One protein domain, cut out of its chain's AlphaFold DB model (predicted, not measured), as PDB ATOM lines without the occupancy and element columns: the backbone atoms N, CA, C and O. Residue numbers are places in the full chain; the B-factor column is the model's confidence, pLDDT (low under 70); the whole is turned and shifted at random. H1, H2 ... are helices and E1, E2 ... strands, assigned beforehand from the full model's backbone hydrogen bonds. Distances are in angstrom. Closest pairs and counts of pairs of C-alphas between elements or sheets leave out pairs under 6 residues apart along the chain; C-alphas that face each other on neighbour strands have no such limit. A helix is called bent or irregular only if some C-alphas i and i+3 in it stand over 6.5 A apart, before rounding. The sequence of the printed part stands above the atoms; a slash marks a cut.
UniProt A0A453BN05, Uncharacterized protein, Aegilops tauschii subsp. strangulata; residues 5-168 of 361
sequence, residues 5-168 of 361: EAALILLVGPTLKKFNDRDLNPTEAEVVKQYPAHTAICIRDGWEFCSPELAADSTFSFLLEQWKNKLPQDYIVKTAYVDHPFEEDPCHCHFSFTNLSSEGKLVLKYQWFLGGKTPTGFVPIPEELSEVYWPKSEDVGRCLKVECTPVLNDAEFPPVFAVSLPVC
ATOM      1  N   GLU A   5     273.362 382.156 328.170       85.69
ATOM      2  CA  GLU A   5     272.191 383.024 328.277       85.69
ATOM      3  C   GLU A   5     271.790 383.232 329.745       85.69
ATOM      4  O   GLU A   5     271.578 384.377 330.136       85.69
ATOM      5  N   ALA A   6     271.807 382.192 330.590       87.25
ATOM      6  CA  ALA A   6     271.619 382.335 332.035       87.25
ATOM      7  C   ALA A   6     272.636 383.293 332.676       87.25
ATOM      8  O   ALA A   6     272.249 384.153 333.468       87.25
ATOM      9  N   ALA A   7     273.919 383.210 332.305       87.56
ATOM     10  CA  ALA A   7     274.941 384.139 332.797       87.56
ATOM     11  C   ALA A   7     274.614 385.602 332.438       87.56
ATOM     12  O   ALA A   7     274.745 386.502 333.270       87.56
ATOM     13  N   LEU A   8     274.132 385.848 331.213       88.00
ATOM     14  CA  LEU A   8     273.682 387.176 330.789       88.00
ATOM     15  C   LEU A   8     272.435 387.624 331.563       88.00
ATOM     16  O   LEU A   8     272.381 388.768 332.016       88.00
ATOM     17  N   ILE A   9     271.461 386.734 331.773       87.81
ATOM     18  CA  ILE A   9     270.257 387.031 332.560       87.81
ATOM     19  C   ILE A   9     270.625 387.397 334.005       87.81
ATOM     20  O   ILE A   9     270.085 388.365 334.532       87.81
ATOM     21  N   LEU A  10     271.574 386.706 334.641       88.88
ATOM     22  CA  LEU A  10     272.048 387.045 335.991       88.88
ATOM     23  C   LEU A  10     272.663 388.453 336.057       88.88
ATOM     24  O   LEU A  10     272.473 389.180 337.034       88.88
ATOM     25  N   LEU A  11     273.385 388.864 335.011       88.25
ATOM     26  CA  LEU A  11     274.091 390.147 334.976       88.25
ATOM     27  C   LEU A  11     273.190 391.355 334.710       88.25
ATOM     28  O   LEU A  11     273.412 392.402 335.324       88.25
ATOM     29  N   VAL A  12     272.231 391.230 333.786       84.44
ATOM     30  CA  VAL A  12     271.405 392.357 333.297       84.44
ATOM     31  C   VAL A  12     269.901 392.183 333.551       84.44
ATOM     32  O   VAL A  12     269.098 393.081 333.276       84.44
ATOM     33  N   GLY A  13     269.498 391.044 334.111       82.31
ATOM     34  CA  GLY A  13     268.118 390.742 334.468       82.31
ATOM     35  C   GLY A  13     267.188 390.633 333.250       82.31
ATOM     36  O   GLY A  13     267.639 390.485 332.110       82.31
ATOM     37  N   PRO A  14     265.862 390.786 333.448       68.50
ATOM     38  CA  PRO A  14     264.865 390.676 332.375       68.50
ATOM     39  C   PRO A  14     264.981 391.772 331.303       68.50
ATOM     40  O   PRO A  14     264.263 391.756 330.304       68.50
ATOM     41  N   THR A  15     265.882 392.743 331.489       74.88
ATOM     42  CA  THR A  15     266.139 393.790 330.498       74.88
ATOM     43  C   THR A  15     266.994 393.315 329.325       74.88
ATOM     44  O   THR A  15     267.061 394.038 328.338       74.88
ATOM     45  N   LEU A  16     267.563 392.101 329.359       77.69
ATOM     46  CA  LEU A  16     268.338 391.530 328.248       77.69
ATOM     47  C   LEU A  16     267.575 391.570 326.912       77.69
ATOM     48  O   LEU A  16     268.153 391.968 325.902       77.69
ATOM     49  N   LYS A  17     266.262 391.285 326.927       75.56
ATOM     50  CA  LYS A  17     265.390 391.421 325.747       75.56
ATOM     51  C   LYS A  17     265.436 392.829 325.148       75.56
ATOM     52  O   LYS A  17     265.440 392.979 323.936       75.56
ATOM     53  N   LYS A  18     265.520 393.878 325.974       73.50
ATOM     54  CA  LYS A  18     265.619 395.267 325.489       73.50
ATOM     55  C   LYS A  18     266.941 395.553 324.771       73.50
ATOM     56  O   LYS A  18     267.002 396.511 324.013       73.50
ATOM     57  N   PHE A  19     267.984 394.759 325.020       73.00
ATOM     58  CA  PHE A  19     269.300 394.931 324.404       73.00
ATOM     59  C   PHE A  19     269.475 394.123 323.117       73.00
ATOM     60  O   PHE A  19     270.170 394.585 322.216       73.00
ATOM     61  N   ASN A  20     268.886 392.927 323.025       79.25
ATOM     62  CA  ASN A  20     269.097 392.019 321.891       79.25
ATOM     63  C   ASN A  20     267.829 391.697 321.078       79.25
ATOM     64  O   ASN A  20     267.936 390.968 320.094       79.25
ATOM     65  N   ASP A  21     266.668 392.221 321.487       77.94
ATOM     66  CA  ASP A  21     265.339 392.017 320.889       77.94
ATOM     67  C   ASP A  21     264.924 390.540 320.747       77.94
ATOM     68  O   ASP A  21     264.152 390.160 319.869       77.94
ATOM     69  N   ARG A  22     265.459 389.673 321.617       80.69
ATOM     70  CA  ARG A  22     265.126 388.245 321.667       80.69
ATOM     71  C   ARG A  22     264.340 387.926 322.926       80.69
ATOM     72  O   ARG A  22     264.636 388.440 324.007       80.69
ATOM     73  N   ASP A  23     263.348 387.056 322.782       79.06
ATOM     74  CA  ASP A  23     262.678 386.471 323.938       79.06
ATOM     75  C   ASP A  23     263.669 385.637 324.750       79.06
ATOM     76  O   ASP A  23     264.507 384.928 324.189       79.06
ATOM     77  N   LEU A  24     263.569 385.750 326.074       78.38
ATOM     78  CA  LEU A  24     264.379 384.965 326.996       78.38
ATOM     79  C   LEU A  24     263.985 383.499 326.879       78.38
ATOM     80  O   LEU A  24     262.800 383.169 326.974       78.38
ATOM     81  N   ASN A  25     264.973 382.622 326.724       83.50
ATOM     82  CA  ASN A  25     264.733 381.191 326.745       83.50
ATOM     83  C   ASN A  25     264.149 380.775 328.116       83.50
ATOM     84  O   ASN A  25     264.820 380.948 329.139       83.50
ATOM     85  N   PRO A  26     262.930 380.197 328.171       85.06
ATOM     86  CA  PRO A  26     262.306 379.797 329.432       85.06
ATOM     87  C   PRO A  26     263.143 378.785 330.220       85.06
ATOM     88  O   PRO A  26     263.200 378.855 331.442       85.06
ATOM     89  N   THR A  27     263.836 377.873 329.534       88.00
ATOM     90  CA  THR A  27     264.707 376.886 330.182       88.00
ATOM     91  C   THR A  27     265.891 377.560 330.873       88.00
ATOM     92  O   THR A  27     266.235 377.198 331.992       88.00
ATOM     93  N   GLU A  28     266.480 378.580 330.250       87.88
ATOM     94  CA  GLU A  28     267.586 379.344 330.839       87.88
ATOM     95  C   GLU A  28     267.101 380.215 332.005       87.88
ATOM     96  O   GLU A  28     267.793 380.333 333.013       87.88
ATOM     97  N   ALA A  29     265.881 380.755 331.934       85.94
ATOM     98  CA  ALA A  29     265.271 381.471 333.052       85.94
ATOM     99  C   ALA A  29     265.043 380.572 334.284       85.94
ATOM    100  O   ALA A  29     265.249 381.024 335.409       85.94
ATOM    101  N   GLU A  30     264.669 379.301 334.098       88.94
ATOM    102  CA  GLU A  30     264.577 378.334 335.206       88.94
ATOM    103  C   GLU A  30     265.953 377.936 335.756       88.94
ATOM    104  O   GLU A  30     266.106 377.722 336.958       88.94
ATOM    105  N   VAL A  31     266.975 377.879 334.900       89.94
ATOM    106  CA  VAL A  31     268.364 377.637 335.318       89.94
ATOM    107  C   VAL A  31     268.883 378.786 336.191       89.94
ATOM    108  O   VAL A  31     269.492 378.535 337.226       89.94
ATOM    109  N   VAL A  32     268.581 380.043 335.847       89.12
ATOM    110  CA  VAL A  32     268.971 381.234 336.630       89.12
ATOM    111  C   VAL A  32     268.479 381.170 338.077       89.12
ATOM    112  O   VAL A  32     269.217 381.557 338.980       89.12
ATOM    113  N   LYS A  33     267.269 380.651 338.318       89.69
ATOM    114  CA  LYS A  33     266.682 380.546 339.668       89.69
ATOM    115  C   LYS A  33     267.455 379.614 340.605       89.69
ATOM    116  O   LYS A  33     267.253 379.676 341.812       89.69
ATOM    117  N   GLN A  34     268.307 378.749 340.059       92.44
ATOM    118  CA  GLN A  34     269.117 377.807 340.831       92.44
ATOM    119  C   GLN A  34     270.452 378.415 341.286       92.44
ATOM    120  O   GLN A  34     271.143 377.817 342.107       92.44
ATOM    121  N   TYR A  35     270.829 379.589 340.770       93.56
ATOM    122  CA  TYR A  35     272.062 380.260 341.172       93.56
ATOM    123  C   TYR A  35     271.870 381.092 342.450       93.56
ATOM    124  O   TYR A  35     270.828 381.729 342.627       93.56
ATOM    125  N   PRO A  36     272.891 381.152 343.324       93.94
ATOM    126  CA  PRO A  36     272.897 382.044 344.478       93.94
ATOM    127  C   PRO A  36     272.709 383.524 344.121       93.94
ATOM    128  O   PRO A  36     273.137 384.010 343.072       93.94
ATOM    129  N   ALA A  37     272.158 384.291 345.058       93.62
ATOM    130  CA  ALA A  37     271.898 385.719 344.874       93.62
ATOM    131  C   ALA A  37     273.156 386.553 344.554       93.62
ATOM    132  O   ALA A  37     273.101 387.513 343.782       93.62
ATOM    133  N   HIS A  38     274.311 386.182 345.114       94.56
ATOM    134  CA  HIS A  38     275.581 386.873 344.883       94.56
ATOM    135  C   HIS A  38     276.270 386.487 343.567       94.56
ATOM    136  O   HIS A  38     277.265 387.117 343.214       94.56
ATOM    137  N   THR A  39     275.755 385.516 342.797       94.88
ATOM    138  CA  THR A  39     276.409 385.043 341.563       94.88
ATOM    139  C   THR A  39     276.686 386.172 340.574       94.88
ATOM    140  O   THR A  39     277.772 386.236 340.006       94.88
ATOM    141  N   ALA A  40     275.754 387.114 340.398       93.25
ATOM    142  CA  ALA A  40     275.952 388.243 339.488       93.25
ATOM    143  C   ALA A  40     277.125 389.154 339.902       93.25
ATOM    144  O   ALA A  40     277.760 389.758 339.041       93.25
ATOM    145  N   ILE A  41     277.417 389.258 341.203       94.06
ATOM    146  CA  ILE A  41     278.579 389.998 341.712       94.06
ATOM    147  C   ILE A  41     279.848 389.205 341.413       94.06
ATOM    148  O   ILE A  41     280.764 389.745 340.803       94.06
ATOM    149  N   CYS A  42     279.859 387.906 341.723       95.56
ATOM    150  CA  CYS A  42     281.001 387.039 341.442       95.56
ATOM    151  C   CYS A  42     281.386 387.041 339.957       95.56
ATOM    152  O   CYS A  42     282.564 387.173 339.644       95.56
ATOM    153  N   ILE A  43     280.416 386.961 339.035       93.94
ATOM    154  CA  ILE A  43     280.694 387.016 337.587       93.94
ATOM    155  C   ILE A  43     281.387 388.335 337.209       93.94
ATOM    156  O   ILE A  43     282.343 388.325 336.437       93.94
ATOM    157  N   ARG A  44     280.935 389.476 337.753       92.88
ATOM    158  CA  ARG A  44     281.555 390.788 337.479       92.88
ATOM    159  C   ARG A  44     282.972 390.891 338.031       92.88
ATOM    160  O   ARG A  44     283.802 391.558 337.422       92.88
ATOM    161  N   ASP A  45     283.240 390.189 339.124       93.75
ATOM    162  CA  ASP A  45     284.544 390.148 339.783       93.75
ATOM    163  C   ASP A  45     285.484 389.074 339.200       93.75
ATOM    164  O   ASP A  45     286.597 388.892 339.691       93.75
ATOM    165  N   GLY A  46     285.067 388.376 338.136       93.81
ATOM    166  CA  GLY A  46     285.903 387.420 337.406       93.81
ATOM    167  C   GLY A  46     285.780 385.963 337.859       93.81
ATOM    168  O   GLY A  46     286.664 385.166 337.553       93.81
ATOM    169  N   TRP A  47     284.711 385.596 338.567       95.38
ATOM    170  CA  TRP A  47     284.404 384.196 338.866       95.38
ATOM    171  C   TRP A  47     284.128 383.394 337.588       95.38
ATOM    172  O   TRP A  47     283.426 383.852 336.682       95.38
ATOM    173  N   GLU A  48     284.660 382.175 337.527       92.12
ATOM    174  CA  GLU A  48     284.462 381.270 336.398       92.12
ATOM    175  C   GLU A  48     283.072 380.624 336.454       92.12
ATOM    176  O   GLU A  48     282.751 379.872 337.372       92.12
ATOM    177  N   PHE A  49     282.244 380.915 335.449       90.38
ATOM    178  CA  PHE A  49     280.862 380.449 335.398       90.38
ATOM    179  C   PHE A  49     280.770 378.922 335.244       90.38
ATOM    180  O   PHE A  49     281.227 378.362 334.245       90.38
ATOM    181  N   CYS A  50     280.135 378.260 336.213       91.38
ATOM    182  CA  CYS A  50     279.963 376.806 336.255       91.38
ATOM    183  C   CYS A  50     278.482 376.384 336.321       91.38
ATOM    184  O   CYS A  50     277.583 377.225 336.253       91.38
ATOM    185  N   SER A  51     278.218 375.075 336.403       90.56
ATOM    186  CA  SER A  51     276.857 374.531 336.492       90.56
ATOM    187  C   SER A  51     276.141 374.957 337.787       90.56
ATOM    188  O   SER A  51     276.802 375.159 338.809       90.56
ATOM    189  N   PRO A  52     274.795 375.041 337.792       90.81
ATOM    190  CA  PRO A  52     274.035 375.465 338.972       90.81
ATOM    191  C   PRO A  52     274.296 374.600 340.212       90.81
ATOM    192  O   PRO A  52     274.419 375.119 341.315       90.81
ATOM    193  N   GLU A  53     274.464 373.290 340.011       92.38
ATOM    194  CA  GLU A  53     274.729 372.297 341.064       92.38
ATOM    195  C   GLU A  53     275.996 372.596 341.878       92.38
ATOM    196  O   GLU A  53     276.056 372.280 343.062       92.38
ATOM    197  N   LEU A  54     277.006 373.215 341.255       93.56
ATOM    198  CA  LEU A  54     278.285 373.555 341.888       93.56
ATOM    199  C   LEU A  54     278.389 375.044 342.241       93.56
ATOM    200  O   LEU A  54     279.340 375.463 342.907       93.56
ATOM    201  N   ALA A  55     277.443 375.861 341.774       93.50
ATOM    202  CA  ALA A  55     277.543 377.311 341.834       93.50
ATOM    203  C   ALA A  55     277.540 377.839 343.271       93.50
ATOM    204  O   ALA A  55     278.282 378.774 343.560       93.50
ATOM    205  N   ALA A  56     276.752 377.242 344.171       93.56
ATOM    206  CA  ALA A  56     276.693 377.646 345.578       93.56
ATOM    207  C   ALA A  56     278.065 377.560 346.257       93.56
ATOM    208  O   ALA A  56     278.608 378.584 346.678       93.56
ATOM    209  N   ASP A  57     278.666 376.370 346.269       94.75
ATOM    210  CA  ASP A  57     279.968 376.148 346.900       94.75
ATOM    211  C   ASP A  57     281.086 376.917 346.188       94.75
ATOM    212  O   ASP A  57     281.952 377.516 346.832       94.75
ATOM    213  N   SER A  58     281.066 376.944 344.852       96.44
ATOM    214  CA  SER A  58     282.104 377.601 344.052       96.44
ATOM    215  C   SER A  58     282.106 379.125 344.222       96.44
ATOM    216  O   SER A  58     283.165 379.717 344.434       96.44
ATOM    217  N   THR A  59     280.937 379.774 344.181       96.25
ATOM    218  CA  THR A  59     280.842 381.227 344.400       96.25
ATOM    219  C   THR A  59     281.150 381.603 345.848       96.25
ATOM    220  O   THR A  59     281.815 382.610 346.080       96.25
ATOM    221  N   PHE A  60     280.735 380.790 346.826       96.06
ATOM    222  CA  PHE A  60     281.096 381.022 348.225       96.06
ATOM    223  C   PHE A  60     282.608 380.885 348.450       96.06
ATOM    224  O   PHE A  60     283.214 381.773 349.042       96.06
ATOM    225  N   SER A  61     283.250 379.854 347.889       95.88
ATOM    226  CA  SER A  61     284.715 379.685 347.937       95.88
ATOM    227  C   SER A  61     285.450 380.878 347.319       95.88
ATOM    228  O   SER A  61     286.443 381.356 347.864       95.88
ATOM    229  N   PHE A  62     284.936 381.400 346.203       96.81
ATOM    230  CA  PHE A  62     285.478 382.592 345.558       96.81
ATOM    231  C   PHE A  62     285.400 383.833 346.464       96.81
ATOM    232  O   PHE A  62     286.377 384.572 346.577       96.81
ATOM    233  N   LEU A  63     284.278 384.037 347.164       96.00
ATOM    234  CA  LEU A  63     284.133 385.126 348.137       96.00
ATOM    235  C   LEU A  63     285.040 384.945 349.364       96.00
ATOM    236  O   LEU A  63     285.635 385.919 349.825       96.00
ATOM    237  N   LEU A  64     285.206 383.716 349.865       94.00
ATOM    238  CA  LEU A  64     286.121 383.428 350.975       94.00
ATOM    239  C   LEU A  64     287.560 383.849 350.653       94.00
ATOM    240  O   LEU A  64     288.208 384.477 351.490       94.00
ATOM    241  N   GLU A  65     288.046 383.583 349.438       93.44
ATOM    242  CA  GLU A  65     289.379 384.031 349.011       93.44
ATOM    243  C   GLU A  65     289.485 385.565 348.952       93.44
ATOM    244  O   GLU A  65     290.496 386.131 349.374       93.44
ATOM    245  N   GLN A  66     288.428 386.269 348.526       92.19
ATOM    246  CA  GLN A  66     288.394 387.738 348.559       92.19
ATOM    247  C   GLN A  66     288.372 388.316 349.986       92.19
ATOM    248  O   GLN A  66     288.825 389.445 350.215       92.19
ATOM    249  N   TRP A  67     287.813 387.581 350.949       93.19
ATOM    250  CA  TRP A  67     287.686 388.011 352.344       93.19
ATOM    251  C   TRP A  67     288.846 387.572 353.234       93.19
ATOM    252  O   TRP A  67     289.008 388.114 354.322       93.19
ATOM    253  N   LYS A  68     289.700 386.658 352.771       86.12
ATOM    254  CA  LYS A  68     290.805 386.070 353.542       86.12
ATOM    255  C   LYS A  68     291.715 387.090 354.234       86.12
ATOM    256  O   LYS A  68     292.118 386.875 355.369       86.12
ATOM    257  N   ASN A  69     292.000 388.215 353.576       85.81
ATOM    258  CA  ASN A  69     292.862 389.278 354.113       85.81
ATOM    259  C   ASN A  69     292.083 390.419 354.794       85.81
ATOM    260  O   ASN A  69     292.673 391.429 355.169       85.81
ATOM    261  N   LYS A  70     290.755 390.297 354.890       86.38
ATOM    262  CA  LYS A  70     289.858 391.293 355.492       86.38
ATOM    263  C   LYS A  70     289.460 390.941 356.922       86.38
ATOM    264  O   LYS A  70     288.869 391.773 357.592       86.38
ATOM    265  N   LEU A  71     289.738 389.726 357.376       86.88
ATOM    266  CA  LEU A  71     289.304 389.229 358.678       86.88
ATOM    267  C   LEU A  71     290.429 389.325 359.716       86.88
ATOM    268  O   LEU A  71     291.603 389.403 359.341       86.88
ATOM    269  N   PRO A  72     290.093 389.293 361.017       84.38
ATOM    270  CA  PRO A  72     291.095 389.101 362.053       84.38
ATOM    271  C   PRO A  72     291.901 387.818 361.828       84.38
ATOM    272  O   PRO A  72     291.401 386.845 361.258       84.38
ATOM    273  N   GLN A  73     293.146 387.813 362.312       81.44
ATOM    274  CA  GLN A  73     294.009 386.632 362.285       81.44
ATOM    275  C   GLN A  73     293.252 385.429 362.880       81.44
ATOM    276  O   GLN A  73     292.617 385.565 363.923       81.44
ATOM    277  N   ASP A  74     293.302 384.278 362.205       84.06
ATOM    278  CA  ASP A  74     292.676 383.009 362.619       84.06
ATOM    279  C   ASP A  74     291.137 382.946 362.573       84.06
ATOM    280  O   ASP A  74     290.552 381.944 363.000       84.06
ATOM    281  N   TYR A  75     290.470 383.962 362.011       87.88
ATOM    282  CA  TYR A  75     289.029 383.930 361.749       87.88
ATOM    283  C   TYR A  75     288.716 383.549 360.301       87.88
ATOM    284  O   TYR A  75     289.301 384.069 359.352       87.88
ATOM    285  N   ILE A  76     287.728 382.668 360.128       89.19
ATOM    286  CA  ILE A  76     287.203 382.261 358.819       89.19
ATOM    287  C   ILE A  76     285.683 382.435 358.815       89.19
ATOM    288  O   ILE A  76     285.012 382.063 359.780       89.19
ATOM    289  N   VAL A  77     285.126 382.981 357.729       93.38
ATOM    290  CA  VAL A  77     283.667 383.042 357.539       93.38
ATOM    291  C   VAL A  77     283.140 381.630 357.294       93.38
ATOM    292  O   VAL A  77     283.587 380.942 356.382       93.38
ATOM    293  N   LYS A  78     282.177 381.195 358.105       92.75
ATOM    294  CA  LYS A  78     281.506 379.898 357.961       92.75
ATOM    295  C   LYS A  78     280.217 380.026 357.151       92.75
ATOM    296  O   LYS A  78     279.928 379.161 356.334       92.75
ATOM    297  N   THR A  79     279.461 381.103 357.362       93.75
ATOM    298  CA  THR A  79     278.236 381.419 356.609       93.75
ATOM    299  C   THR A  79     278.133 382.920 356.368       93.75
ATOM    300  O   THR A  79     278.497 383.708 357.241       93.75
ATOM    301  N   ALA A  80     277.611 383.300 355.202       96.44
ATOM    302  CA  ALA A  80     277.214 384.666 354.870       96.44
ATOM    303  C   ALA A  80     276.081 384.606 353.835       96.44
ATOM    304  O   ALA A  80     276.335 384.388 352.651       96.44
ATOM    305  N   TYR A  81     274.834 384.747 354.278       96.50
ATOM    306  CA  TYR A  81     273.672 384.796 353.386       96.50
ATOM    307  C   TYR A  81     272.554 385.659 353.975       96.50
ATOM    308  O   TYR A  81     272.593 386.038 355.146       96.50
ATOM    309  N   VAL A  82     271.577 385.994 353.136       97.31
ATOM    310  CA  VAL A  82     270.354 386.706 353.514       97.31
ATOM    311  C   VAL A  82     269.174 385.822 353.144       97.31
ATOM    312  O   VAL A  82     269.186 385.217 352.067       97.31
ATOM    313  N   ASP A  83     268.177 385.741 354.022       96.06
ATOM    314  CA  ASP A  83     266.929 385.042 353.725       96.06
ATOM    315  C   ASP A  83     266.257 385.630 352.478       96.06
ATOM    316  O   ASP A  83     266.486 386.781 352.101       96.06
ATOM    317  N   HIS A  84     265.412 384.850 351.804       95.62
ATOM    318  CA  HIS A  84     264.655 385.390 350.680       95.62
ATOM    319  C   HIS A  84     263.669 386.460 351.191       95.62
ATOM    320  O   HIS A  84     262.800 386.119 351.992       95.62
ATOM    321  N   PRO A  85     263.792 387.736 350.773       97.06
ATOM    322  CA  PRO A  85     263.008 388.806 351.368       97.06
ATOM    323  C   PRO A  85     261.624 388.911 350.737       97.06
ATOM    324  O   PRO A  85     261.479 388.827 349.515       97.06
ATOM    325  N   PHE A  86     260.633 389.198 351.572       97.00
ATOM    326  CA  PHE A  86     259.271 389.526 351.169       97.00
ATOM    327  C   PHE A  86     258.884 390.875 351.774       97.00
ATOM    328  O   PHE A  86     259.333 391.224 352.865       97.00
ATOM    329  N   GLU A  87     258.063 391.636 351.061       97.25
ATOM    330  CA  GLU A  87     257.443 392.857 351.579       97.25
ATOM    331  C   GLU A  87     256.789 392.607 352.946       97.25
ATOM    332  O   GLU A  87     256.014 391.664 353.111       97.25
ATOM    333  N   GLU A  88     257.118 393.463 353.916       95.94
ATOM    334  CA  GLU A  88     256.608 393.469 355.292       95.94
ATOM    335  C   GLU A  88     256.826 392.174 356.097       95.94
ATOM    336  O   GLU A  88     256.196 391.983 357.139       95.94
ATOM    337  N   ASP A  89     257.729 391.296 355.656       95.88
ATOM    338  CA  ASP A  89     258.169 390.092 356.369       95.88
ATOM    339  C   ASP A  89     259.620 390.296 356.847       95.88
ATOM    340  O   ASP A  89     260.459 390.710 356.040       95.88
ATOM    341  N   PRO A  90     259.966 390.058 358.129       95.56
ATOM    342  CA  PRO A  90     261.339 390.219 358.606       95.56
ATOM    343  C   PRO A  90     262.326 389.370 357.796       95.56
ATOM    344  O   PRO A  90     262.200 388.152 357.693       95.56
ATOM    345  N   CYS A  91     263.344 390.028 357.249       96.31
ATOM    346  CA  CYS A  91     264.417 389.412 356.486       96.31
ATOM    347  C   CYS A  91     265.688 389.377 357.338       96.31
ATOM    348  O   CYS A  91     266.236 390.426 357.684       96.31
ATOM    349  N   HIS A  92     266.157 388.176 357.682       97.31
ATOM    350  CA  HIS A  92     267.349 388.007 358.506       97.31
ATOM    351  C   HIS A  92     268.601 387.848 357.645       97.31
ATOM    352  O   HIS A  92     268.599 387.207 356.588       97.31
ATOM    353  N   CYS A  93     269.699 388.411 358.136       97.88
ATOM    354  CA  CYS A  93     271.031 388.095 357.652       97.88
ATOM    355  C   CYS A  93     271.723 387.098 358.581       97.88
ATOM    356  O   CYS A  93     271.525 387.104 359.794       97.88
ATOM    357  N   HIS A  94     272.561 386.242 358.000       97.44
ATOM    358  CA  HIS A  94     273.202 385.144 358.713       97.44
ATOM    359  C   HIS A  94     274.706 385.174 358.479       97.44
ATOM    360  O   HIS A  94     275.206 384.668 357.468       97.44
ATOM    361  N   PHE A  95     275.433 385.732 359.444       96.25
ATOM    362  CA  PHE A  95     276.892 385.742 359.466       96.25
ATOM    363  C   PHE A  95     277.414 384.909 360.626       96.25
ATOM    364  O   PHE A  95     277.072 385.139 361.783       96.25
ATOM    365  N   SER A  96     278.281 383.946 360.327       93.44
ATOM    366  CA  SER A  96     278.987 383.190 361.360       93.44
ATOM    367  C   SER A  96     280.465 383.076 361.028       93.44
ATOM    368  O   SER A  96     280.851 382.903 359.870       93.44
ATOM    369  N   PHE A  97     281.297 383.164 362.064       91.88
ATOM    370  CA  PHE A  97     282.748 383.099 361.959       91.88
ATOM    371  C   PHE A  97     283.274 381.987 362.868       91.88
ATOM    372  O   PHE A  97     282.757 381.774 363.963       91.88
ATOM    373  N   THR A  98     284.297 381.271 362.414       88.19
ATOM    374  CA  THR A  98     285.011 380.272 363.220       88.19
ATOM    375  C   THR A  98     286.364 380.843 363.620       88.19
ATOM    376  O   THR A  98     287.091 381.319 362.752       88.19
ATOM    377  N   ASN A  99     286.682 380.795 364.915       84.31
ATOM    378  CA  ASN A  99     287.979 381.191 365.468       84.31
ATOM    379  C   ASN A  99     288.841 379.938 365.682       84.31
ATOM    380  O   ASN A  99     288.406 379.004 366.359       84.31
ATOM    381  N   LEU A 100     290.047 379.916 365.115       73.25
ATOM    382  CA  LEU A 100     290.981 378.792 365.231       73.25
ATOM    383  C   LEU A 100     291.922 378.879 366.453       73.25
ATOM    384  O   LEU A 100     292.579 377.886 366.763       73.25
ATOM    385  N   SER A 101     291.985 380.015 367.160       68.94
ATOM    386  CA  SER A 101     292.933 380.290 368.259       68.94
ATOM    387  C   SER A 101     292.293 380.699 369.601       68.94
ATOM    388  O   SER A 101     292.990 380.865 370.598       68.94
ATOM    389  N   SER A 102     290.958 380.719 369.685       61.28
ATOM    390  CA  SER A 102     290.128 380.752 370.912       61.28
ATOM    391  C   SER A 102     290.152 381.999 371.806       61.28
ATOM    392  O   SER A 102     289.528 381.967 372.865       61.28
ATOM    393  N   GLU A 103     290.753 383.117 371.396       64.25
ATOM    394  CA  GLU A 103     290.719 384.333 372.223       64.25
ATOM    395  C   GLU A 103     290.025 385.527 371.547       64.25
ATOM    396  O   GLU A 103     290.294 385.879 370.399       64.25
ATOM    397  N   GLY A 104     289.104 386.150 372.295       66.69
ATOM    398  CA  GLY A 104     288.432 387.408 371.958       66.69
ATOM    399  C   GLY A 104     286.928 387.287 371.688       66.69
ATOM    400  O   GLY A 104     286.455 386.351 371.045       66.69
ATOM    401  N   LYS A 105     286.158 388.267 372.180       82.19
ATOM    402  CA  LYS A 105     284.729 388.416 371.871       82.19
ATOM    403  C   LYS A 105     284.594 389.175 370.552       82.19
ATOM    404  O   LYS A 105     284.821 390.382 370.519       82.19
ATOM    405  N   LEU A 106     284.221 388.471 369.489       88.56
ATOM    406  CA  LEU A 106     283.891 389.093 368.210       88.56
ATOM    407  C   LEU A 106     282.507 389.751 368.302       88.56
ATOM    408  O   LEU A 106     281.529 389.096 368.663       88.56
ATOM    409  N   VAL A 107     282.426 391.039 367.982       92.62
ATOM    410  CA  VAL A 107     281.166 391.783 367.855       92.62
ATOM    411  C   VAL A 107     280.942 392.086 366.380       92.62
ATOM    412  O   VAL A 107     281.881 392.453 365.681       92.62
ATOM    413  N   LEU A 108     279.716 391.921 365.893       94.50
ATOM    414  CA  LEU A 108     279.370 392.176 364.497       94.50
ATOM    415  C   LEU A 108     278.556 393.466 364.403       94.50
ATOM    416  O   LEU A 108     277.608 393.656 365.164       94.50
ATOM    417  N   LYS A 109     278.944 394.354 363.488       96.75
ATOM    418  CA  LYS A 109     278.167 395.539 363.112       96.75
ATOM    419  C   LYS A 109     277.591 395.333 361.720       96.75
ATOM    420  O   LYS A 109     278.306 394.856 360.841       96.75
ATOM    421  N   TYR A 110     276.341 395.732 361.516       98.12
ATOM    422  CA  TYR A 110     275.651 395.570 360.241       98.12
ATOM    423  C   TYR A 110     275.345 396.920 359.600       98.12
ATOM    424  O   TYR A 110     275.187 397.919 360.297       98.12
ATOM    425  N   GLN A 111     275.249 396.940 358.276       98.19
ATOM    426  CA  GLN A 111     274.692 398.049 357.507       98.19
ATOM    427  C   GLN A 111     273.953 397.482 356.297       98.19
ATOM    428  O   GLN A 111     274.554 396.794 355.465       98.19
ATOM    429  N   TRP A 112     272.661 397.785 356.181       98.62
ATOM    430  CA  TRP A 112     271.853 397.388 355.029       98.62
ATOM    431  C   TRP A 112     271.954 398.383 353.875       98.62
ATOM    432  O   TRP A 112     272.138 399.588 354.062       98.62
ATOM    433  N   PHE A 113     271.827 397.864 352.660       98.44
ATOM    434  CA  PHE A 113     271.885 398.595 351.407       98.44
ATOM    435  C   PHE A 113     270.790 398.111 350.463       98.44
ATOM    436  O   PHE A 113     270.524 396.912 350.353       98.44
ATOM    437  N   LEU A 114     270.239 399.043 349.696       98.12
ATOM    438  CA  LEU A 114     269.214 398.777 348.700       98.12
ATOM    439  C   LEU A 114     269.790 398.951 347.292       98.12
ATOM    440  O   LEU A 114     270.305 400.014 346.940       98.12
ATOM    441  N   GLY A 115     269.732 397.894 346.487       95.94
ATOM    442  CA  GLY A 115     270.255 397.843 345.122       95.94
ATOM    443  C   GLY A 115     269.192 398.081 344.053       95.94
ATOM    444  O   GLY A 115     268.078 398.525 344.328       95.94
ATOM    445  N   GLY A 116     269.548 397.800 342.801       92.25
ATOM    446  CA  GLY A 116     268.611 397.730 341.679       92.25
ATOM    447  C   GLY A 116     267.914 396.369 341.560       92.25
ATOM    448  O   GLY A 116     267.955 395.548 342.472       92.25
ATOM    449  N   LYS A 117     267.302 396.117 340.394       86.75
ATOM    450  CA  LYS A 117     266.694 394.812 340.043       86.75
ATOM    451  C   LYS A 117     267.718 393.692 339.887       86.75
ATOM    452  O   LYS A 117     267.404 392.519 340.040       86.75
ATOM    453  N   THR A 118     268.931 394.076 339.517       87.50
ATOM    454  CA  THR A 118     270.127 393.247 339.589       87.50
ATOM    455  C   THR A 118     270.977 393.723 340.765       87.50
ATOM    456  O   THR A 118     270.874 394.903 341.120       87.50
ATOM    457  N   PRO A 119     271.866 392.881 341.323       91.00
ATOM    458  CA  PRO A 119     272.695 393.244 342.472       91.00
ATOM    459  C   PRO A 119     273.775 394.282 342.107       91.00
ATOM    460  O   PRO A 119     274.940 393.957 341.892       91.00
ATOM    461  N   THR A 120     273.368 395.536 341.929       91.38
ATOM    462  CA  THR A 120     274.162 396.682 341.454       91.38
ATOM    463  C   THR A 120     273.620 397.969 342.048       91.38
ATOM    464  O   THR A 120     272.420 398.055 342.310       91.38
ATOM    465  N   GLY A 121     274.470 398.996 342.154       92.69
ATOM    466  CA  GLY A 121     274.033 400.340 342.543       92.69
ATOM    467  C   GLY A 121     273.490 400.401 343.969       92.69
ATOM    468  O   GLY A 121     272.498 401.076 344.213       92.69
ATOM    469  N   PHE A 122     274.105 399.647 344.882       97.00
ATOM    470  CA  PHE A 122     273.719 399.600 346.287       97.00
ATOM    471  C   PHE A 122     273.923 400.957 346.963       97.00
ATOM    472  O   PHE A 122     275.021 401.511 346.927       97.00
ATOM    473  N   VAL A 123     272.867 401.460 347.595       97.62
ATOM    474  CA  VAL A 123     272.871 402.695 348.391       97.62
ATOM    475  C   VAL A 123     272.571 402.325 349.845       97.62
ATOM    476  O   VAL A 123     271.671 401.511 350.060       97.62
ATOM    477  N   PRO A 124     273.310 402.861 350.837       97.94
ATOM    478  CA  PRO A 124     273.070 402.545 352.242       97.94
ATOM    479  C   PRO A 124     271.671 402.990 352.664       97.94
ATOM    480  O   PRO A 124     271.231 404.088 352.315       97.94
ATOM    481  N   ILE A 125     270.992 402.138 353.425       97.75
ATOM    482  CA  ILE A 125     269.717 402.462 354.058       97.75
ATOM    483  C   ILE A 125     270.047 403.070 355.429       97.75
ATOM    484  O   ILE A 125     270.654 402.387 356.257       97.75
ATOM    485  N   PRO A 126     269.739 404.358 355.672       95.62
ATOM    486  CA  PRO A 126     270.123 405.023 356.914       95.62
ATOM    487  C   PRO A 126     269.567 404.302 358.144       95.62
ATOM    488  O   PRO A 126     268.417 403.882 358.131       95.62
ATOM    489  N   GLU A 127     270.384 404.195 359.194       92.94
ATOM    490  CA  GLU A 127     270.004 403.676 360.523       92.94
ATOM    491  C   GLU A 127     269.604 402.184 360.581       92.94
ATOM    492  O   GLU A 127     269.380 401.647 361.663       92.94
ATOM    493  N   GLU A 128     269.637 401.470 359.454       95.94
ATOM    494  CA  GLU A 128     269.409 400.023 359.389       95.94
ATOM    495  C   GLU A 128     270.694 399.250 359.711       95.94
ATOM    496  O   GLU A 128     271.458 398.844 358.826       95.94
ATOM    497  N   LEU A 129     270.939 399.079 361.013       96.62
ATOM    498  CA  LEU A 129     272.164 398.490 361.577       96.62
ATOM    499  C   LEU A 129     271.930 397.150 362.299       96.62
ATOM    500  O   LEU A 129     272.808 396.651 363.005       96.62
ATOM    501  N   SER A 130     270.730 396.590 362.159       96.31
ATOM    502  CA  SER A 130     270.317 395.340 362.797       96.31
ATOM    503  C   SER A 130     270.649 394.119 361.934       96.31
ATOM    504  O   SER A 130     270.887 394.219 360.732       96.31
ATOM    505  N   GLU A 131     270.605 392.939 362.546       96.69
ATOM    506  CA  GLU A 131     270.683 391.635 361.867       96.69
ATOM    507  C   GLU A 131     269.411 391.328 361.049       96.69
ATOM    508  O   GLU A 131     269.392 390.396 360.243       96.69
ATOM    509  N   VAL A 132     268.357 392.124 361.248       96.88
ATOM    510  CA  VAL A 132     267.050 391.988 360.601       96.88
ATOM    511  C   VAL A 132     266.685 393.290 359.904       96.88
ATOM    512  O   VAL A 132     266.808 394.360 360.499       96.88
ATOM    513  N   TYR A 133     266.201 393.183 358.673       97.56
ATOM    514  CA  TYR A 133     265.614 394.280 357.914       97.56
ATOM    515  C   TYR A 133     264.154 393.972 357.580       97.56
ATOM    516  O   TYR A 133     263.805 392.816 357.346       97.56
ATOM    517  N   TRP A 134     263.304 394.998 357.540       96.12
ATOM    518  CA  TRP A 134     261.890 394.881 357.169       96.12
ATOM    519  C   TRP A 134     261.681 395.505 355.790       96.12
ATOM    520  O   TRP A 134     261.601 396.735 355.697       96.12
ATOM    521  N   PRO A 135     261.600 394.692 354.720       97.00
ATOM    522  CA  PRO A 135     261.400 395.201 353.375       97.00
ATOM    523  C   PRO A 135     260.080 395.955 353.259       97.00
ATOM    524  O   PRO A 135     259.036 395.509 353.736       97.00
ATOM    525  N   LYS A 136     260.127 397.101 352.596       95.44
ATOM    526  CA  LYS A 136     258.987 397.975 352.334       95.44
ATOM    527  C   LYS A 136     258.414 397.687 350.951       95.44
ATOM    528  O   LYS A 136     259.077 397.110 350.089       95.44
ATOM    529  N   SER A 137     257.210 398.192 350.697       94.75
ATOM    530  CA  SER A 137     256.569 398.095 349.379       94.75
ATOM    531  C   SER A 137     257.436 398.659 348.238       94.75
ATOM    532  O   SER A 137     257.486 398.110 347.138       94.75
ATOM    533  N   GLU A 138     258.201 399.722 348.505       95.31
ATOM    534  CA  GLU A 138     259.133 400.327 347.540       95.31
ATOM    535  C   GLU A 138     260.388 399.487 347.240       95.31
ATOM    536  O   GLU A 138     261.079 399.735 346.243       95.31
ATOM    537  N   ASP A 139     260.676 398.478 348.065       97.00
ATOM    538  CA  ASP A 139     261.818 397.585 347.883       97.00
ATOM    539  C   ASP A 139     261.496 396.428 346.932       97.00
ATOM    540  O   ASP A 139     262.412 395.785 346.413       97.00
ATOM    541  N   VAL A 140     260.210 396.178 346.657       97.00
ATOM    542  CA  VAL A 140     259.750 395.065 345.819       97.00
ATOM    543  C   VAL A 140     260.442 395.079 344.452       97.00
ATOM    544  O   VAL A 140     260.453 396.061 343.705       97.00
ATOM    545  N   GLY A 141     261.033 393.937 344.106       95.25
ATOM    546  CA  GLY A 141     261.795 393.728 342.881       95.25
ATOM    547  C   GLY A 141     263.228 394.268 342.911       95.25
ATOM    548  O   GLY A 141     263.893 394.211 341.875       95.25
ATOM    549  N   ARG A 142     263.719 394.778 344.047       95.88
ATOM    550  CA  ARG A 142     265.103 395.240 344.247       95.88
ATOM    551  C   ARG A 142     265.887 394.250 345.104       95.88
ATOM    552  O   ARG A 142     265.309 393.538 345.914       95.88
ATOM    553  N   CYS A 143     267.203 394.183 344.931       96.06
ATOM    554  CA  CYS A 143     268.071 393.351 345.769       96.06
ATOM    555  C   CYS A 143     268.492 394.098 347.038       96.06
ATOM    556  O   CYS A 143     268.848 395.277 346.969       96.06
ATOM    557  N   LEU A 144     268.551 393.394 348.164       98.12
ATOM    558  CA  LEU A 144     269.177 393.872 349.390       98.12
ATOM    559  C   LEU A 144     270.623 393.385 349.453       98.12
ATOM    560  O   LEU A 144     270.969 392.312 348.956       98.12
ATOM    561  N   LYS A 145     271.479 394.181 350.079       98.19
ATOM    562  CA  LYS A 145     272.822 393.781 350.494       98.19
ATOM    563  C   LYS A 145     272.997 394.189 351.943       98.19
ATOM    564  O   LYS A 145     272.576 395.269 352.332       98.19
ATOM    565  N   VAL A 146     273.674 393.358 352.712       98.50
ATOM    566  CA  VAL A 146     274.095 393.686 354.069       98.50
ATOM    567  C   VAL A 146     275.599 393.520 354.157       98.50
ATOM    568  O   VAL A 146     276.159 392.527 353.685       98.50
ATOM    569  N   GLU A 147     276.259 394.527 354.709       98.00
ATOM    570  CA  GLU A 147     277.664 394.454 355.087       98.00
ATOM    571  C   GLU A 147     277.763 394.134 356.574       98.00
ATOM    572  O   GLU A 147     277.051 394.718 357.386       98.00
ATOM    573  N   CYS A 148     278.640 393.193 356.912       97.19
ATOM    574  CA  CYS A 148     278.948 392.783 358.272       97.19
ATOM    575  C   CYS A 148     280.408 393.138 358.562       97.19
ATOM    576  O   CYS A 148     281.320 392.512 358.015       97.19
ATOM    577  N   THR A 149     280.617 394.123 359.428       96.06
ATOM    578  CA  THR A 149     281.921 394.606 359.899       96.06
ATOM    579  C   THR A 149     282.265 393.899 361.211       96.06
ATOM    580  O   THR A 149     281.626 394.174 362.235       96.06
ATOM    581  N   PRO A 150     283.248 392.981 361.224       94.56
ATOM    582  CA  PRO A 150     283.691 392.335 362.450       94.56
ATOM    583  C   PRO A 150     284.514 393.307 363.301       94.56
ATOM    584  O   PRO A 150     285.375 394.023 362.791       94.56
ATOM    585  N   VAL A 151     284.278 393.301 364.610       93.38
ATOM    586  CA  VAL A 151     285.010 394.099 365.596       93.38
ATOM    587  C   VAL A 151     285.613 393.162 366.633       93.38
ATOM    588  O   VAL A 151     284.891 392.443 367.327       93.38
ATOM    589  N   LEU A 152     286.941 393.161 366.734       91.62
ATOM    590  CA  LEU A 152     287.692 392.346 367.687       91.62
ATOM    591  C   LEU A 152     288.564 393.264 368.541       91.62
ATOM    592  O   LEU A 152     289.420 393.960 368.005       91.62
ATOM    593  N   ASN A 153     288.367 393.247 369.863       88.44
ATOM    594  CA  ASN A 153     289.113 394.091 370.809       88.44
ATOM    595  C   ASN A 153     289.131 395.577 370.386       88.44
ATOM    596  O   ASN A 153     290.191 396.190 370.306       88.44
ATOM    597  N   ASP A 154     287.954 396.113 370.045       87.62
ATOM    598  CA  ASP A 154     287.725 397.483 369.552       87.62
ATOM    599  C   ASP A 154     288.376 397.841 368.200       87.62
ATOM    600  O   ASP A 154     288.204 398.958 367.710       87.62
ATOM    601  N   ALA A 155     289.063 396.901 367.543       90.94
ATOM    602  CA  ALA A 155     289.550 397.072 366.179       90.94
ATOM    603  C   ALA A 155     288.481 396.642 365.165       90.94
ATOM    604  O   ALA A 155     288.003 395.505 365.200       90.94
ATOM    605  N   GLU A 156     288.124 397.545 364.250       94.19
ATOM    606  CA  GLU A 156     287.209 397.256 363.143       94.19
ATOM    607  C   GLU A 156     287.957 396.668 361.947       94.19
ATOM    608  O   GLU A 156     288.997 397.179 361.523       94.19
ATOM    609  N   PHE A 157     287.398 395.603 361.382       93.94
ATOM    610  CA  PHE A 157     287.927 394.913 360.213       93.94
ATOM    611  C   PHE A 157     287.062 395.203 358.982       93.94
ATOM    612  O   PHE A 157     285.859 395.424 359.131       93.94
ATOM    613  N   PRO A 158     287.628 395.206 357.758       95.69
ATOM    614  CA  PRO A 158     286.839 395.437 356.553       95.69
ATOM    615  C   PRO A 158     285.631 394.489 356.447       95.69
ATOM    616  O   PRO A 158     285.751 393.305 356.773       95.69
ATOM    617  N   PRO A 159     284.479 394.973 355.955       95.56
ATOM    618  CA  PRO A 159     283.262 394.182 355.960       95.56
ATOM    619  C   PRO A 159     283.323 393.005 354.987       95.56
ATOM    620  O   PRO A 159     283.859 393.093 353.873       95.56
ATOM    621  N   VAL A 160     282.680 391.917 355.400       96.44
ATOM    622  CA  VAL A 160     282.157 390.890 354.493       96.44
ATOM    623  C   VAL A 160     280.712 391.234 354.148       96.44
ATOM    624  O   VAL A 160     280.122 392.123 354.762       96.44
ATOM    625  N   PHE A 161     280.126 390.578 353.154       97.38
ATOM    626  CA  PHE A 161     278.772 390.923 352.738       97.38
ATOM    627  C   PHE A 161     277.948 389.704 352.360       97.38
ATOM    628  O   PHE A 161     278.480 388.655 352.004       97.38
ATOM    629  N   ALA A 162     276.637 389.891 352.383       97.56
ATOM    630  CA  ALA A 162     275.671 388.974 351.816       97.56
ATOM    631  C   ALA A 162     274.664 389.767 350.979       97.56
ATOM    632  O   ALA A 162     274.434 390.955 351.215       97.56
ATOM    633  N   VAL A 163     274.101 389.120 349.963       97.31
ATOM    634  CA  VAL A 163     273.151 389.728 349.028       97.31
ATOM    635  C   VAL A 163     271.929 388.841 348.928       97.31
ATOM    636  O   VAL A 163     272.057 387.620 348.893       97.31
ATOM    637  N   SER A 164     270.757 389.458 348.879       96.69
ATOM    638  CA  SER A 164     269.488 388.761 348.740       96.69
ATOM    639  C   SER A 164     269.095 388.597 347.270       96.69
ATOM    640  O   SER A 164     269.496 389.366 346.389       96.69
ATOM    641  N   LEU A 165     268.214 387.633 347.006       94.06
ATOM    642  CA  LEU A 165     267.372 387.687 345.810       94.06
ATOM    643  C   LEU A 165     266.503 388.964 345.837       94.06
ATOM    644  O   LEU A 165     266.348 389.566 346.905       94.06
ATOM    645  N   PRO A 166     265.935 389.398 344.697       95.06
ATOM    646  CA  PRO A 166     265.006 390.522 344.689       95.06
ATOM    647  C   PRO A 166     263.865 390.329 345.696       95.06
ATOM    648  O   PRO A 166     263.356 389.215 345.822       95.06
ATOM    649  N   VAL A 167     263.469 391.403 346.386       97.44
ATOM    650  CA  VAL A 167     262.336 391.392 347.323       97.44
ATOM    651  C   VAL A 167     261.070 390.973 346.583       97.44
ATOM    652  O   VAL A 167     260.706 391.570 345.566       97.44
ATOM    653  N   CYS A 168     260.411 389.935 347.082       96.81
ATOM    654  CA  CYS A 168     259.137 389.471 346.562       96.81
ATOM    655  C   CYS A 168     257.975 390.303 347.104       96.81
ATOM    656  O   CYS A 168     258.059 390.904 348.174       96.81
TER     657      CYS A 168
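What this domain is: This is residues 5 to 168 of the 361 residues of an uncharacterized protein of Aegilops tauschii subsp. strangulata (UniProt A0A453BN05). Two small antiparallel sheets, the hairpin E1 E2 and the twisted three-strand E3 E4 E5, lie loosely partly face to face and come closest where E1 meets E5; a small head of H1 and H2 lies at one end of the long axis. H3 packs on H1 and H4, between the head and the strands, and the far part of H4 runs near E1, while the long unnamed stretch 115 to 142 is tied by short pairings to E3 and E2. The printed part has 164 residues, with four named helices followed by five named strands, and its class is mixed, helices and strands. The whole is compact, with a radius of gyration of the C-alphas of 16.8 A, yet elongated, spanning 57 by 35 by 21 A.

Where its parts are: H1, residues 5 to 20, begins with C-alpha 5 at (272.191, 383.024, 328.277); it is 11.5 A long and has a kink of 112 degrees near residue 12. H2 is residues 26 to 32 and H3 is residues 39 to 44. H4, residues 52 to 67, is 22.9 A long. H1 and H4 are irregular: C-alphas 11 and 14 are 9.6 A apart, and C-alphas 53 and 56 are 7.3 A apart. E1, residues 75 to 82, is 20.6 A long and bends by 51 degrees at residue 78. E2, residues 91 to 99, is 26.5 A long, and E3, residues 106 to 114, is 26.3 A long. E4, residues 143 to 152, is 29.4 A long, and E5, residues 160 to 166, ends with C-alpha 166 at (265.006, 390.522, 344.689).

How they stand to each other: E3, E4 and E5 form a meander, each strand the antiparallel neighbour of the one before; N 113 and O 145 are 2.7 A apart, and N 148 and O 160 are 2.8 A apart, within hydrogen-bond range. In the hairpin E1 and E2, N 78 and O 96 are 2.8 A apart. The closest C-alphas of E1 and E5, Tyr 81 and Ala 162, are 4.9 A apart. E2 and E3 are near each other. H4 only grazes the three-strand sheet with residues 63 to 67. H3 touches H4 at a steep tilt of 57 degrees, closest at C-alphas 39 and 59, 6.5 A. H1 touches H3 with residues 7 to 11 alone, closest at C-alphas 11 and 40, 5.2 A, and touches H2 with residues 5 to 10 alone, closest at C-alphas 6 and 28, 5.2 A. In H2 and H3 every O i to N i+4 pair is within hydrogen-bond range; in H1 6 of 12 are, in H4 10 of 12.

The domain as a whole: The C-alphas farthest apart, Asp 21 and Glu 103, are 57.8 A apart. The printed part has no cut, and its long link is E3 to E4, 28 residues. The mean pLDDT of the printed part is 91.3; residue 14 and residues 101 to 104 are under 70.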